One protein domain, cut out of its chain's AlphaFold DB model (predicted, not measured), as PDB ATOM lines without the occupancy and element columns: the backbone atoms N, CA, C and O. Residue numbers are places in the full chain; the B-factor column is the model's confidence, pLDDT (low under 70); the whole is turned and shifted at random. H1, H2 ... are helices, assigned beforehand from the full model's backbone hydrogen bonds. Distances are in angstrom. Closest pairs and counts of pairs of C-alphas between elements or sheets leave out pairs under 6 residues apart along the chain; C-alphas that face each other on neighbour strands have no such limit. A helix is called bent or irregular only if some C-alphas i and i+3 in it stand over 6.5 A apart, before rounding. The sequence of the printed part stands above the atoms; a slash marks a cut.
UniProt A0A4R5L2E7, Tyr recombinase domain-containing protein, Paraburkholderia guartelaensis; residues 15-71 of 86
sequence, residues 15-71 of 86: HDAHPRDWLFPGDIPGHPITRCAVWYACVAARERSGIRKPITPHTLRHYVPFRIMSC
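Overview. This is residues 15 to 71 of the 86 residues of the protein "Tyr recombinase domain-containing protein" of Paraburkholderia guartelaensis (UniProt A0A4R5L2E7). Picture an open, loose frame: helix H1 makes its base, a wound loop stretch, residues 15 to 34, lies at the side where H1 begins, and helix H2 starts near the middle of H1 and points away from it. Residues 61 to 71, of which 61 to 69 belong to H2, stick out as a free arm. The printed part has 57 residues with two named helices, H1 then H2, and no named strand; its class is all helix, though under half of the residues, 28 of 57, are in named elements. The whole is loose, with a radius of gyration of the C-alphas of 14.1 A and spans of 36 by 26 by 19 A.

Along the chain. Start at C-alpha 15, at (-22.926, -27.873, 50.589), and go through residues 15 to 34, which hold no named element. Find C-alpha 35 at (-3.219, -15.688, 43.249); from there H1, residues 35 to 49, runs 21.1 A from first to last C-alpha. After a short link of 7 residues, H2, residues 57 to 69, runs 19.0 A and ends at C-alpha 69, at (1.684, -42.164, 47.493). H2 is neither bent nor irregular, but only just: C-alphas 62 and 65 are 6.5 A apart.

Arrangement. Look at residues 38 to 42 of H1 and residue 57 of H2: with these alone the helices only just touch, with 3 pairs of C-alphas within 8 A. The closest C-alphas are those of Cys 42 and Pro 57, 7.0 A apart. The helices run the same way at a steep tilt of 61 degrees. In H1 every O i to N i+4 pair is within hydrogen-bond range; in H2, 7 of 9 are.

Size, cuts and confidence. The two C-alphas farthest apart are those of Pro 29 and Cys 71, at 39.2 A. The printed part has no cut. Read the B-factor column for confidence: the mean pLDDT of the printed part is 71.5, and 23 residues are under 70, among them residues 18 to 22 and 62 to 71.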
ATOM      1  N   HIS A  15     -21.591 -27.887  49.998       79.44
ATOM      2  CA  HIS A  15     -22.926 -27.873  50.589       79.44
ATOM      3  C   HIS A  15     -23.212 -26.585  51.380       79.44
ATOM      4  O   HIS A  15     -24.362 -26.167  51.474       79.44
ATOM      5  N   ASP A  16     -22.195 -25.951  51.955       76.69
ATOM      6  CA  ASP A  16     -22.362 -24.711  52.719       76.69
ATOM      7  C   ASP A  16     -22.322 -23.473  51.808       76.69
ATOM      8  O   ASP A  16     -23.221 -22.635  51.831       76.69
ATOM      9  N   ALA A  17     -21.326 -23.394  50.922       74.19
ATOM     10  CA  ALA A  17     -21.100 -22.229  50.069       74.19
ATOM     11  C   ALA A  17     -21.989 -22.189  48.811       74.19
ATOM     12  O   ALA A  17     -22.167 -21.110  48.248       74.19
ATOM     13  N   HIS A  18     -22.504 -23.335  48.338       67.44
ATOM     14  CA  HIS A  18     -23.300 -23.475  47.103       67.44
ATOM     15  C   HIS A  18     -22.841 -22.567  45.938       67.44
ATOM     16  O   HIS A  18     -23.634 -21.795  45.381       67.44
ATOM     17  N   PRO A  19     -21.556 -22.618  45.551       67.56
ATOM     18  CA  PRO A  19     -21.048 -21.730  44.519       67.56
ATOM     19  C   PRO A  19     -21.689 -22.049  43.160       67.56
ATOM     20  O   PRO A  19     -21.575 -23.168  42.663       67.56
ATOM     21  N   ARG A  20     -22.352 -21.060  42.545       65.50
ATOM     22  CA  ARG A  20     -22.959 -21.189  41.204       65.50
ATOM     23  C   ARG A  20     -21.975 -20.938  40.062       65.50
ATOM     24  O   ARG A  20     -22.059 -21.626  39.052       65.50
ATOM     25  N   ASP A  21     -21.033 -20.011  40.249       69.38
ATOM     26  CA  ASP A  21     -20.150 -19.552  39.166       69.38
ATOM     27  C   ASP A  21     -18.698 -20.039  39.317       69.38
ATOM     28  O   ASP A  21     -18.073 -20.447  38.342       69.38
ATOM     29  N   TRP A  22     -18.150 -20.050  40.540       69.50
ATOM     30  CA  TRP A  22     -16.755 -20.426  40.801       69.50
ATOM     31  C   TRP A  22     -16.617 -21.248  42.077       69.50
ATOM     32  O   TRP A  22     -17.063 -20.814  43.134       69.50
ATOM     33  N   LEU A  23     -15.901 -22.377  42.011       70.12
ATOM     34  CA  LEU A  23     -15.652 -23.248  43.169       70.12
ATOM     35  C   LEU A  23     -14.980 -22.514  44.344       70.12
ATOM     36  O   LEU A  23     -15.199 -22.888  45.484       70.12
ATOM     37  N   PHE A  24     -14.184 -21.476  44.076       72.69
ATOM     38  CA  PHE A  24     -13.661 -20.570  45.097       72.69
ATOM     39  C   PHE A  24     -13.916 -19.128  44.646       72.69
ATOM     40  O   PHE A  24     -13.184 -18.637  43.775       72.69
ATOM     41  N   PRO A  25     -14.950 -18.458  45.185       71.44
ATOM     42  CA  PRO A  25     -15.189 -17.057  44.882       71.44
ATOM     43  C   PRO A  25     -14.042 -16.207  45.443       71.44
ATOM     44  O   PRO A  25     -13.499 -16.489  46.514       71.44
ATOM     45  N   GLY A  26     -13.635 -15.189  44.689       70.94
ATOM     46  CA  GLY A  26     -12.761 -14.141  45.201       70.94
ATOM     47  C   GLY A  26     -13.502 -13.206  46.161       70.94
ATOM     48  O   GLY A  26     -14.705 -13.327  46.369       70.94
ATOM     49  N   ASP A  27     -12.771 -12.234  46.708       67.06
ATOM     50  CA  ASP A  27     -13.320 -11.182  47.583       67.06
ATOM     51  C   ASP A  27     -14.340 -10.280  46.854       67.06
ATOM     52  O   ASP A  27     -15.215  -9.670  47.460       67.06
ATOM     53  N   ILE A  28     -14.260 -10.234  45.519       70.25
ATOM     54  CA  ILE A  28     -15.205  -9.518  44.664       70.25
ATOM     55  C   ILE A  28     -16.249 -10.517  44.144       70.25
ATOM     56  O   ILE A  28     -15.869 -11.487  43.471       70.25
ATOM     57  N   PRO A  29     -17.555 -10.284  44.375       66.25
ATOM     58  CA  PRO A  29     -18.606 -11.146  43.850       66.25
ATOM     59  C   PRO A  29     -18.512 -11.232  42.319       66.25
ATOM     60  O   PRO A  29     -18.371 -10.224  41.626       66.25
ATOM     61  N   GLY A  30     -18.533 -12.458  41.794       69.69
ATOM     62  CA  GLY A  30     -18.412 -12.749  40.360       69.69
ATOM     63  C   GLY A  30     -16.979 -12.914  39.833       69.69
ATOM     64  O   GLY A  30     -16.811 -13.344  38.693       69.69
ATOM     65  N   HIS A  31     -15.946 -12.642  40.638       70.25
ATOM     66  CA  HIS A  31     -14.555 -12.840  40.225       70.25
ATOM     67  C   HIS A  31     -13.959 -14.124  40.815       70.25
ATOM     68  O   HIS A  31     -14.259 -14.486  41.959       70.25
ATOM     69  N   PRO A  32     -13.078 -14.816  40.069       76.00
ATOM     70  CA  PRO A  32     -12.367 -15.967  40.598       76.00
ATOM     71  C   PRO A  32     -11.368 -15.543  41.679       76.00
ATOM     72  O   PRO A  32     -10.879 -14.407  41.710       76.00
ATOM     73  N   ILE A  33     -11.009 -16.491  42.544       78.50
ATOM     74  CA  ILE A  33      -9.950 -16.302  43.534       78.50
ATOM     75  C   ILE A  33      -8.638 -15.844  42.873       78.50
ATOM     76  O   ILE A  33      -8.137 -16.441  41.918       78.50
ATOM     77  N   THR A  34      -8.051 -14.768  43.396       78.81
ATOM     78  CA  THR A  34      -6.773 -14.254  42.895       78.81
ATOM     79  C   THR A  34      -5.599 -15.042  43.478       78.81
ATOM     80  O   THR A  34      -5.662 -15.597  44.577       78.81
ATOM     81  N   ARG A  35      -4.463 -15.052  42.766       78.19
ATOM     82  CA  ARG A  35      -3.219 -15.688  43.249       78.19
ATOM     83  C   ARG A  35      -2.779 -15.151  44.619       78.19
ATOM     84  O   ARG A  35      -2.242 -15.909  45.424       78.19
ATOM     85  N   CYS A  36      -3.042 -13.871  44.893       79.44
ATOM     86  CA  CYS A  36      -2.747 -13.235  46.175       79.44
ATOM     87  C   CYS A  36      -3.601 -13.813  47.311       79.44
ATOM     88  O   CYS A  36      -3.067 -14.105  48.375       79.44
ATOM     89  N   ALA A  37      -4.895 -14.058  47.085       79.62
ATOM     90  CA  ALA A  37      -5.764 -14.675  48.090       79.62
ATOM     91  C   ALA A  37      -5.286 -16.090  48.472       79.62
ATOM     92  O   ALA A  37      -5.236 -16.435  49.652       79.62
ATOM     93  N   VAL A  38      -4.827 -16.879  47.493       80.12
ATOM     94  CA  VAL A  38      -4.220 -18.198  47.753       80.12
ATOM     95  C   VAL A  38      -2.932 -18.071  48.575       80.12
ATOM     96  O   VAL A  38      -2.684 -18.882  49.470       80.12
ATOM     97  N   TRP A  39      -2.118 -17.046  48.307       80.88
ATOM     98  CA  TRP A  39      -0.919 -16.757  49.094       80.88
ATOM     99  C   TRP A  39      -1.256 -16.423  50.552       80.88
ATOM    100  O   TRP A  39      -0.694 -17.043  51.455       80.88
ATOM    101  N   TYR A  40      -2.211 -15.519  50.795       81.81
ATOM    102  CA  TYR A  40      -2.662 -15.180  52.149       81.81
ATOM    103  C   TYR A  40      -3.221 -16.396  52.893       81.81
ATOM    104  O   TYR A  40      -2.864 -16.615  54.049       81.81
ATOM    105  N   ALA A  41      -4.006 -17.245  52.224       82.00
ATOM    106  CA  ALA A  41      -4.498 -18.489  52.814       82.00
ATOM    107  C   ALA A  41      -3.350 -19.432  53.228       82.00
ATOM    108  O   ALA A  41      -3.387 -20.018  54.311       82.00
ATOM    109  N   CYS A  42      -2.295 -19.544  52.411       77.31
ATOM    110  CA  CYS A  42      -1.104 -20.331  52.755       77.31
ATOM    111  C   CYS A  42      -0.347 -19.743  53.955       77.31
ATOM    112  O   CYS A  42       0.130 -20.495  54.806       77.31
ATOM    113  N   VAL A  43      -0.244 -18.414  54.045       81.00
ATOM    114  CA  VAL A  43       0.382 -17.720  55.181       81.00
ATOM    115  C   VAL A  43      -0.413 -17.951  56.468       81.00
ATOM    116  O   VAL A  43       0.170 -18.383  57.458       81.00
ATOM    117  N   ALA A  44      -1.734 -17.772  56.441       82.31
ATOM    118  CA  ALA A  44      -2.596 -18.012  57.598       82.31
ATOM    119  C   ALA A  44      -2.545 -19.482  58.062       82.31
ATOM    120  O   ALA A  44      -2.477 -19.775  59.257       82.31
ATOM    121  N   ALA A  45      -2.512 -20.431  57.118       80.62
ATOM    122  CA  ALA A  45      -2.336 -21.848  57.428       80.62
ATOM    123  C   ALA A  45      -0.957 -22.144  58.045       80.62
ATOM    124  O   ALA A  45      -0.850 -22.977  58.946       80.62
ATOM    125  N   ARG A  46       0.101 -21.455  57.597       78.62
ATOM    126  CA  ARG A  46       1.446 -21.555  58.180       78.62
ATOM    127  C   ARG A  46       1.463 -21.061  59.625       78.62
ATOM    128  O   ARG A  46       2.007 -21.746  60.484       78.62
ATOM    129  N   GLU A  47       0.845 -19.915  59.892       80.19
ATOM    130  CA  GLU A  47       0.742 -19.354  61.244       80.19
ATOM    131  C   GLU A  47      -0.013 -20.296  62.184       80.19
ATOM    132  O   GLU A  47       0.483 -20.610  63.262       80.19
ATOM    133  N   ARG A  48      -1.147 -20.852  61.738       80.19
ATOM    134  CA  ARG A  48      -1.905 -21.849  62.516       80.19
ATOM    135  C   ARG A  48      -1.169 -23.167  62.741       80.19
ATOM    136  O   ARG A  48      -1.443 -23.840  63.727       80.19
ATOM    137  N   SER A  49      -0.285 -23.567  61.829       75.69
ATOM    138  CA  SER A  49       0.444 -24.840  61.918       75.69
ATOM    139  C   SER A  49       1.814 -24.723  62.591       75.69
ATOM    140  O   SER A  49       2.454 -25.744  62.827       75.69
ATOM    141  N   GLY A  50       2.288 -23.508  62.889       76.88
ATOM    142  CA  GLY A  50       3.600 -23.278  63.507       76.88
ATOM    143  C   GLY A  50       4.794 -23.681  62.630       76.88
ATOM    144  O   GLY A  50       5.922 -23.796  63.115       76.88
ATOM    145  N   ILE A  51       4.581 -23.917  61.331       74.31
ATOM    146  CA  ILE A  51       5.632 -24.379  60.422       74.31
ATOM    147  C   ILE A  51       6.546 -23.204  60.066       74.31
ATOM    148  O   ILE A  51       6.140 -22.238  59.427       74.31
ATOM    149  N   ARG A  52       7.827 -23.312  60.429       66.81
ATOM    150  CA  ARG A  52       8.834 -22.256  60.198       66.81
ATOM    151  C   ARG A  52       9.313 -22.147  58.745       66.81
ATOM    152  O   ARG A  52      10.018 -21.204  58.405       66.81
ATOM    153  N   LYS A  53       8.975 -23.117  57.890       71.69
ATOM    154  CA  LYS A  53       9.380 -23.135  56.475       71.69
ATOM    155  C   LYS A  53       8.418 -22.289  55.630       71.69
ATOM    156  O   LYS A  53       7.215 -22.312  55.896       71.69
ATOM    157  N   PRO A  54       8.899 -21.578  54.595       67.81
ATOM    158  CA  PRO A  54       8.029 -20.849  53.681       67.81
ATOM    159  C   PRO A  54       7.160 -21.842  52.902       67.81
ATOM    160  O   PRO A  54       7.616 -22.513  51.977       67.81
ATOM    161  N   ILE A  55       5.896 -21.964  53.307       68.31
ATOM    162  CA  ILE A  55       4.909 -22.778  52.603       68.31
ATOM    163  C   ILE A  55       4.348 -21.934  51.467       68.31
ATOM    164  O   ILE A  55       3.622 -20.969  51.700       68.31
ATOM    165  N   THR A  56       4.699 -22.297  50.237       75.75
ATOM    166  CA  THR A  56       4.102 -21.718  49.032       75.75
ATOM    167  C   THR A  56       3.127 -22.720  48.406       75.75
ATOM    168  O   THR A  56       3.264 -23.929  48.628       75.75
ATOM    169  N   PRO A  57       2.176 -22.275  47.567       72.56
ATOM    170  CA  PRO A  57       1.314 -23.185  46.809       72.56
ATOM    171  C   PRO A  57       2.112 -24.194  45.968       72.56
ATOM    172  O   PRO A  57       1.688 -25.335  45.782       72.56
ATOM    173  N   HIS A  58       3.297 -23.793  45.494       74.94
ATOM    174  CA  HIS A  58       4.212 -24.655  44.752       74.94
ATOM    175  C   HIS A  58       4.812 -25.752  45.642       74.94
ATOM    176  O   HIS A  58       4.820 -26.921  45.264       74.94
ATOM    177  N   THR A  59       5.223 -25.397  46.862       67.50
ATOM    178  CA  THR A  59       5.663 -26.365  47.874       67.50
ATOM    179  C   THR A  59       4.544 -27.357  48.171       67.50
ATOM    180  O   THR A  59       4.759 -28.558  48.072       67.50
ATOM    181  N   LEU A  60       3.321 -26.887  48.437       68.50
ATOM    182  CA  LEU A  60       2.178 -27.775  48.678       68.50
ATOM    183  C   LEU A  60       1.945 -28.736  47.507       68.50
ATOM    184  O   LEU A  60       1.796 -29.936  47.731       68.50
ATOM    185  N   ARG A  61       2.000 -28.249  46.263       70.31
ATOM    186  CA  ARG A  61       1.871 -29.089  45.061       70.31
ATOM    187  C   ARG A  61       2.939 -30.186  44.987       70.31
ATOM    188  O   ARG A  61       2.621 -31.279  44.534       70.31
ATOM    189  N   HIS A  62       4.159 -29.926  45.450       69.25
ATOM    190  CA  HIS A  62       5.234 -30.922  45.479       69.25
ATOM    191  C   HIS A  62       5.034 -31.993  46.569       69.25
ATOM    192  O   HIS A  62       5.375 -33.154  46.369       69.25
ATOM    193  N   TYR A  63       4.417 -31.635  47.699       64.00
ATOM    194  CA  TYR A  63       4.122 -32.574  48.789       64.00
ATOM    195  C   TYR A  63       2.856 -33.410  48.557       64.00
ATOM    196  O   TYR A  63       2.713 -34.475  49.158       64.00
ATOM    197  N   VAL A  64       1.930 -32.960  47.701       62.31
ATOM    198  CA  VAL A  64       0.694 -33.702  47.393       62.31
ATOM    199  C   VAL A  64       0.992 -35.123  46.885       62.31
ATOM    200  O   VAL A  64       0.438 -36.045  47.484       62.31
ATOM    201  N   PRO A  65       1.879 -35.345  45.890       61.94
ATOM    202  CA  PRO A  65       2.322 -36.678  45.474       61.94
ATOM    203  C   PRO A  65       2.846 -37.533  46.627       61.94
ATOM    204  O   PRO A  65       2.414 -38.669  46.790       61.94
ATOM    205  N   PHE A  66       3.703 -36.978  47.486       60.09
ATOM    206  CA  PHE A  66       4.211 -37.704  48.649       60.09
ATOM    207  C   PHE A  66       3.070 -38.135  49.581       60.09
ATOM    208  O   PHE A  66       3.002 -39.299  49.963       60.09
ATOM    209  N   ARG A  67       2.112 -37.251  49.886       59.69
ATOM    210  CA  ARG A  67       0.975 -37.566  50.767       59.69
ATOM    211  C   ARG A  67      -0.007 -38.580  50.168       59.69
ATOM    212  O   ARG A  67      -0.596 -39.349  50.918       59.69
ATOM    213  N   ILE A  68      -0.210 -38.581  48.850       59.19
ATOM    214  CA  ILE A  68      -1.094 -39.558  48.187       59.19
ATOM    215  C   ILE A  68      -0.400 -40.901  47.917       59.19
ATOM    216  O   ILE A  68      -1.088 -41.911  47.844       59.19
ATOM    217  N   MET A  69       0.931 -40.931  47.770       56.88
ATOM    218  CA  MET A  69       1.684 -42.164  47.493       56.88
ATOM    219  C   MET A  69       2.179 -42.884  48.753       56.88
ATOM    220  O   MET A  69       2.333 -44.102  48.737       56.88
ATOM    221  N   SER A  70       2.388 -42.170  49.861       52.03
ATOM    222  CA  SER A  70       2.943 -42.749  51.097       52.03
ATOM    223  C   SER A  70       2.004 -43.703  51.845       52.03
ATOM    224  O   SER A  70       2.463 -44.396  52.746       52.03
ATOM    225  N   CYS A  71       0.726 -43.815  51.461       47.88
ATOM    226  CA  CYS A  71      -0.179 -44.806  52.056       47.88
ATOM    227  C   CYS A  71      -0.231 -46.145  51.295       47.88
ATOM    228  O   CYS A  71      -0.743 -47.120  51.838       47.88
TER     229      CYS A  71